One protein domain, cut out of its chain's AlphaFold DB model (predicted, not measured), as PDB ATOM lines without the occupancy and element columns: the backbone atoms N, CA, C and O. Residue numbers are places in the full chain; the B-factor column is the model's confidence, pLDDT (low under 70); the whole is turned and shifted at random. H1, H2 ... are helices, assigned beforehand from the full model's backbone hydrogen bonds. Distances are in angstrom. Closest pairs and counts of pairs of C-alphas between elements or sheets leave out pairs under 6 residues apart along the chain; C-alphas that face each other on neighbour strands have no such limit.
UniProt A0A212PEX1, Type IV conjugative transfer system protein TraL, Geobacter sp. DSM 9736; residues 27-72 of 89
ATOM      1  N   MET A  27     157.860 142.090 168.294       86.00
ATOM      2  CA  MET A  27     156.835 142.844 167.561       86.00
ATOM      3  C   MET A  27     156.360 142.096 166.314       86.00
ATOM      4  O   MET A  27     155.158 141.995 166.090       86.00
ATOM      5  N   VAL A  28     157.285 141.534 165.529       88.31
ATOM      6  CA  VAL A  28     156.955 140.766 164.318       88.31
ATOM      7  C   VAL A  28     156.167 139.502 164.670       88.31
ATOM      8  O   VAL A  28     155.142 139.228 164.050       88.31
ATOM      9  N   LEU A  29     156.591 138.759 165.697       88.38
ATOM     10  CA  LEU A  29     155.852 137.588 166.180       88.38
ATOM     11  C   LEU A  29     154.451 137.966 166.678       88.38
ATOM     12  O   LEU A  29     153.471 137.315 166.318       88.38
ATOM     13  N   GLY A  30     154.347 139.042 167.462       87.12
ATOM     14  CA  GLY A  30     153.073 139.575 167.937       87.12
ATOM     15  C   GLY A  30     152.152 139.990 166.790       87.12
ATOM     16  O   GLY A  30     150.969 139.668 166.820       87.12
ATOM     17  N   TYR A  31     152.697 140.624 165.750       89.00
ATOM     18  CA  TYR A  31     151.957 141.017 164.553       89.00
ATOM     19  C   TYR A  31     151.396 139.807 163.792       89.00
ATOM     20  O   TYR A  31     150.215 139.789 163.451       89.00
ATOM     21  N   VAL A  32     152.200 138.757 163.584       90.81
ATOM     22  CA  VAL A  32     151.743 137.522 162.920       90.81
ATOM     23  C   VAL A  32     150.620 136.846 163.715       90.81
ATOM     24  O   VAL A  32     149.620 136.417 163.135       90.81
ATOM     25  N   LEU A  33     150.744 136.785 165.045       88.06
ATOM     26  CA  LEU A  33     149.704 136.232 165.918       88.06
ATOM     27  C   LEU A  33     148.434 137.092 165.913       88.06
ATOM     28  O   LEU A  33     147.331 136.553 165.813       88.06
ATOM     29  N   ALA A  34     148.579 138.418 165.959       89.06
ATOM     30  CA  ALA A  34     147.462 139.353 165.873       89.06
ATOM     31  C   ALA A  34     146.709 139.218 164.548       89.06
ATOM     32  O   ALA A  34     145.480 139.227 164.546       89.06
ATOM     33  N   GLN A  35     147.423 138.993 163.444       89.94
ATOM     34  CA  GLN A  35     146.807 138.787 162.139       89.94
ATOM     35  C   GLN A  35     146.078 137.441 162.031       89.94
ATOM     36  O   GLN A  35     145.071 137.340 161.333       89.94
ATOM     37  N   ARG A  36     146.563 136.402 162.725       90.06
ATOM     38  CA  ARG A  36     145.945 135.069 162.713       90.06
ATOM     39  C   ARG A  36     144.695 134.982 163.588       90.06
ATOM     40  O   ARG A  36     143.727 134.351 163.179       90.06
ATOM     41  N   PHE A  37     144.742 135.555 164.790       88.69
ATOM     42  CA  PHE A  37     143.699 135.382 165.807       88.69
ATOM     43  C   PHE A  37     142.798 136.611 165.984       88.69
ATOM     44  O   PHE A  37     141.664 136.471 166.434       88.69
ATOM     45  N   GLY A  38     143.267 137.805 165.611       86.06
ATOM     46  CA  GLY A  38     142.526 139.054 165.776       86.06
ATOM     47  C   GLY A  38     142.265 139.444 167.240       86.06
ATOM     48  O   GLY A  38     142.684 138.781 168.190       86.06
ATOM     49  N   GLY A  39     141.571 140.569 167.437       86.62
ATOM     50  CA  GLY A  39     141.069 140.993 168.750       86.62
ATOM     51  C   GLY A  39     142.160 141.330 169.776       86.62
ATOM     52  O   GLY A  39     143.009 142.187 169.532       86.62
ATOM     53  N   PHE A  40     142.128 140.665 170.938       85.06
ATOM     54  CA  PHE A  40     143.013 140.939 172.084       85.06
ATOM     55  C   PHE A  40     144.510 140.796 171.758       85.06
ATOM     56  O   PHE A  40     145.351 141.440 172.385       85.06
ATOM     57  N   PHE A  41     144.862 140.015 170.733       83.62
ATOM     58  CA  PHE A  41     146.254 139.834 170.318       83.62
ATOM     59  C   PHE A  41     146.915 141.122 169.795       83.62
ATOM     60  O   PHE A  41     148.131 141.268 169.915       83.62
ATOM     61  N   TRP A  42     146.134 142.103 169.322       84.00
ATOM     62  CA  TRP A  42     146.650 143.438 168.989       84.00
ATOM     63  C   TRP A  42     147.198 144.182 170.209       84.00
ATOM     64  O   TRP A  42     148.180 144.911 170.096       84.00
ATOM     65  N   ILE A  43     146.613 143.966 171.390       86.44
ATOM     66  CA  ILE A  43     147.093 144.565 172.642       86.44
ATOM     67  C   ILE A  43     148.399 143.889 173.070       86.44
ATOM     68  O   ILE A  43     149.356 144.567 173.444       86.44
ATOM     69  N   ILE A  44     148.468 142.560 172.944       84.25
ATOM     70  CA  ILE A  44     149.678 141.771 173.218       84.25
ATOM     71  C   ILE A  44     150.873 142.247 172.384       84.25
ATOM     72  O   ILE A  44     151.982 142.301 172.912       84.25
ATOM     73  N   MET A  45     150.653 142.655 171.130       83.31
ATOM     74  CA  MET A  45     151.709 143.179 170.256       83.31
ATOM     75  C   MET A  45     152.418 144.409 170.847       83.31
ATOM     76  O   MET A  45     153.626 144.541 170.687       83.31
ATOM     77  N   PHE A  46     151.696 145.290 171.546       83.50
ATOM     78  CA  PHE A  46     152.286 146.461 172.207       83.50
ATOM     79  C   PHE A  46     152.749 146.161 173.635       83.50
ATOM     80  O   PHE A  46     153.749 146.713 174.098       83.50
ATOM     81  N   LEU A  47     152.047 145.264 174.329       85.56
ATOM     82  CA  LEU A  47     152.350 144.905 175.711       85.56
ATOM     83  C   LEU A  47     153.664 144.117 175.828       85.56
ATOM     84  O   LEU A  47     154.428 144.353 176.762       85.56
ATOM     85  N   LEU A  48     153.945 143.219 174.875       82.81
ATOM     86  CA  LEU A  48     155.155 142.390 174.852       82.81
ATOM     87  C   LEU A  48     156.443 143.228 174.795       82.81
ATOM     88  O   LEU A  48     157.256 143.094 175.710       82.81
ATOM     89  N   PRO A  49     156.642 144.122 173.805       81.88
ATOM     90  CA  PRO A  49     157.825 144.972 173.744       81.88
ATOM     91  C   PRO A  49     157.919 145.892 174.955       81.88
ATOM     92  O   PRO A  49     158.988 146.025 175.532       81.88
ATOM     93  N   TRP A  50     156.805 146.482 175.400       82.25
ATOM     94  CA  TRP A  50     156.816 147.406 176.534       82.25
ATOM     95  C   TRP A  50     157.208 146.726 177.855       82.25
ATOM     96  O   TRP A  50     158.037 147.248 178.609       82.25
ATOM     97  N   GLY A  51     156.646 145.544 178.127       82.75
ATOM     98  CA  GLY A  51     157.007 144.728 179.283       82.75
ATOM     99  C   GLY A  51     158.452 144.243 179.197       82.75
ATOM    100  O   GLY A  51     159.210 144.369 180.159       82.75
ATOM    101  N   TYR A  52     158.863 143.774 178.020       78.38
ATOM    102  CA  TYR A  52     160.219 143.299 177.780       78.38
ATOM    103  C   TYR A  52     161.265 144.418 177.930       78.38
ATOM    104  O   TYR A  52     162.244 144.230 178.651       78.38
ATOM    105  N   SER A  53     161.033 145.614 177.375       75.44
ATOM    106  CA  SER A  53     161.919 146.775 177.540       75.44
ATOM    107  C   SER A  53     162.064 147.187 179.007       75.44
ATOM    108  O   SER A  53     163.146 147.593 179.432       75.44
ATOM    109  N   ARG A  54     160.998 147.081 179.817       75.94
ATOM    110  CA  ARG A  54     161.075 147.361 181.261       75.94
ATOM    111  C   ARG A  54     161.890 146.322 182.013       75.94
ATOM    112  O   ARG A  54     162.737 146.707 182.812       75.94
ATOM    113  N   LEU A  55     161.662 145.037 181.750       74.06
ATOM    114  CA  LEU A  55     162.425 143.959 182.381       74.06
ATOM    115  C   LEU A  55     163.904 144.039 181.989       74.06
ATOM    116  O   LEU A  55     164.781 143.930 182.841       74.06
ATOM    117  N   LYS A  56     164.186 144.332 180.717       68.31
ATOM    118  CA  LYS A  56     165.541 144.455 180.178       68.31
ATOM    119  C   LYS A  56     166.343 145.603 180.788       68.31
ATOM    120  O   LYS A  56     167.557 145.474 180.885       68.31
ATOM    121  N   LYS A  57     165.706 146.677 181.280       67.19
ATOM    122  CA  LYS A  57     166.412 147.754 182.007       67.19
ATOM    123  C   LYS A  57     167.141 147.265 183.267       67.19
ATOM    124  O   LYS A  57     168.115 147.903 183.651       67.19
ATOM    125  N   SER A  58     166.711 146.154 183.873       64.50
ATOM    126  CA  SER A  58     167.395 145.545 185.027       64.50
ATOM    127  C   SER A  58     168.496 144.552 184.649       64.50
ATOM    128  O   SER A  58     169.283 144.183 185.517       64.50
ATOM    129  N   TYR A  59     168.575 144.108 183.391       63.53
ATOM    130  CA  TYR A  59     169.544 143.095 182.971       63.53
ATOM    131  C   TYR A  59     170.699 143.701 182.162       63.53
ATOM    132  O   TYR A  59     170.488 144.600 181.343       63.53
ATOM    133  N   PRO A  60     171.935 143.200 182.345       61.69
ATOM    134  CA  PRO A  60     173.062 143.603 181.517       61.69
ATOM    135  C   PRO A  60     172.792 143.278 180.040       61.69
ATOM    136  O   PRO A  60     172.157 142.279 179.689       61.69
ATOM    137  N   ARG A  61     173.259 144.165 179.156       62.03
ATOM    138  CA  ARG A  61     173.021 144.088 177.707       62.03
ATOM    139  C   ARG A  61     173.480 142.737 177.148       62.03
ATOM    140  O   ARG A  61     174.523 142.229 177.538       62.03
ATOM    141  N   GLY A  62     172.710 142.172 176.216       63.91
ATOM    142  CA  GLY A  62     173.004 140.861 175.622       63.91
ATOM    143  C   GLY A  62     172.556 139.654 176.454       63.91
ATOM    144  O   GLY A  62     172.849 138.529 176.055       63.91
ATOM    145  N   PHE A  63     171.818 139.857 177.557       66.19
ATOM    146  CA  PHE A  63     171.306 138.778 178.415       66.19
ATOM    147  C   PHE A  63     170.635 137.650 177.625       66.19
ATOM    148  O   PHE A  63     171.000 136.501 177.817       66.19
ATOM    149  N   LEU A  64     169.747 137.947 176.664       67.19
ATOM    150  CA  LEU A  64     169.118 136.897 175.852       67.19
ATOM    151  C   LEU A  64     170.121 136.067 175.052       67.19
ATOM    152  O   LEU A  64     169.995 134.849 175.024       67.19
ATOM    153  N   ARG A  65     171.122 136.694 174.422       67.12
ATOM    154  CA  ARG A  65     172.148 135.963 173.663       67.12
ATOM    155  C   ARG A  65     172.971 135.062 174.574       67.12
ATOM    156  O   ARG A  65     173.252 133.930 174.200       67.12
ATOM    157  N   HIS A  66     173.315 135.540 175.769       70.50
ATOM    158  CA  HIS A  66     174.013 134.727 176.761       70.50
ATOM    159  C   HIS A  66     173.137 133.582 177.274       70.50
ATOM    160  O   HIS A  66     173.599 132.448 177.315       70.50
ATOM    161  N   THR A  67     171.864 133.834 177.575       70.12
ATOM    162  CA  THR A  67     170.909 132.806 178.004       70.12
ATOM    163  C   THR A  67     170.695 131.752 176.914       70.12
ATOM    164  O   THR A  67     170.767 130.561 177.194       70.12
ATOM    165  N   LEU A  68     170.522 132.159 175.653       71.44
ATOM    166  CA  LEU A  68     170.404 131.250 174.507       71.44
ATOM    167  C   LEU A  68     171.678 130.431 174.275       71.44
ATOM    168  O   LEU A  68     171.594 129.264 173.892       71.44
ATOM    169  N   TYR A  69     172.847 131.023 174.522       69.00
ATOM    170  CA  TYR A  69     174.123 130.318 174.473       69.00
ATOM    171  C   TYR A  69     174.258 129.287 175.602       69.00
ATOM    172  O   TYR A  69     174.640 128.153 175.330       69.00
ATOM    173  N   PHE A  70     173.874 129.631 176.838       69.19
ATOM    174  CA  PHE A  70     173.861 128.694 177.972       69.19
ATOM    175  C   PHE A  70     172.891 127.527 177.766       69.19
ATOM    176  O   PHE A  70     173.187 126.405 178.162       69.19
ATOM    177  N   ILE A  71     171.748 127.773 177.121       74.44
ATOM    178  CA  ILE A  71     170.778 126.723 176.781       74.44
ATOM    179  C   ILE A  71     171.263 125.887 175.573       74.44
ATOM    180  O   ILE A  71     170.753 124.798 175.327       74.44
ATOM    181  N   GLY A  72     172.275 126.354 174.829       66.38
ATOM    182  CA  GLY A  72     172.837 125.664 173.663       66.38
ATOM    183  C   GLY A  72     172.080 125.896 172.354       66.38
ATOM    184  O   GLY A  72     172.372 125.247 171.356       66.38
TER     185      GLY A  72
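Overview. This is residues 27 to 72 of the 89 residues of the protein "Type IV conjugative transfer system protein TraL" of Geobacter sp. DSM 9736 (UniProt A0A212PEX1). The model is an open, bracket-like shape: the longest helix, H2, makes a bar, the shorter H1 folds back along its first part as a helical hairpin, and H3 hangs off the far end by a short link, with an empty space between H1 and H3. The printed part has 46 residues with three named helices, H1, H2 and H3 in that order, and no named strand; the class is all helix. The whole is loose, with a radius of gyration of the C-alphas of 13.3 A, and only just flat, spanning 35 by 24 by 11 A.

Along the chain. Find C-alpha 27 at (156.835, 142.844, 167.561); from there H1, residues 27 to 37, runs 15.2 A to Phe 37. H2, residues 41 to 56, begins at C-alpha 41, at (146.254, 139.834, 170.318), and covers 22.1 A. H3, residues 63 to 71, covers 12.2 A and ends at C-alpha 71, at (170.778, 126.723, 176.781).

Arrangement. Look first at Gly 30 and Met 45, the closest C-alphas of H1 and H2, 4.5 A apart: here the two helices touch. They form a hairpin and run opposite ways at a shallow tilt of 25 degrees. H1 and H3 are apart. H2 and H3 are only just apart, their closest C-alphas 8.3 A from each other. In H1 and H3 every O i to N i+4 pair is within hydrogen-bond range; in H2 10 of 12 are.

Size, cuts and confidence. The C-alphas of Gly 39 and Phe 70 are the two farthest apart, at 36.2 A. The printed part has no cut; the link from H1 to H2 is tight, that from H2 to H3 short, and no link is long. Residues 57 to 63 and 65 to 72 stand free, of which 65 to 71 belong to H3. The mean pLDDT of the printed part is 78.3; look for values under 70 at residues 56 to 65, 69 to 70 and 72.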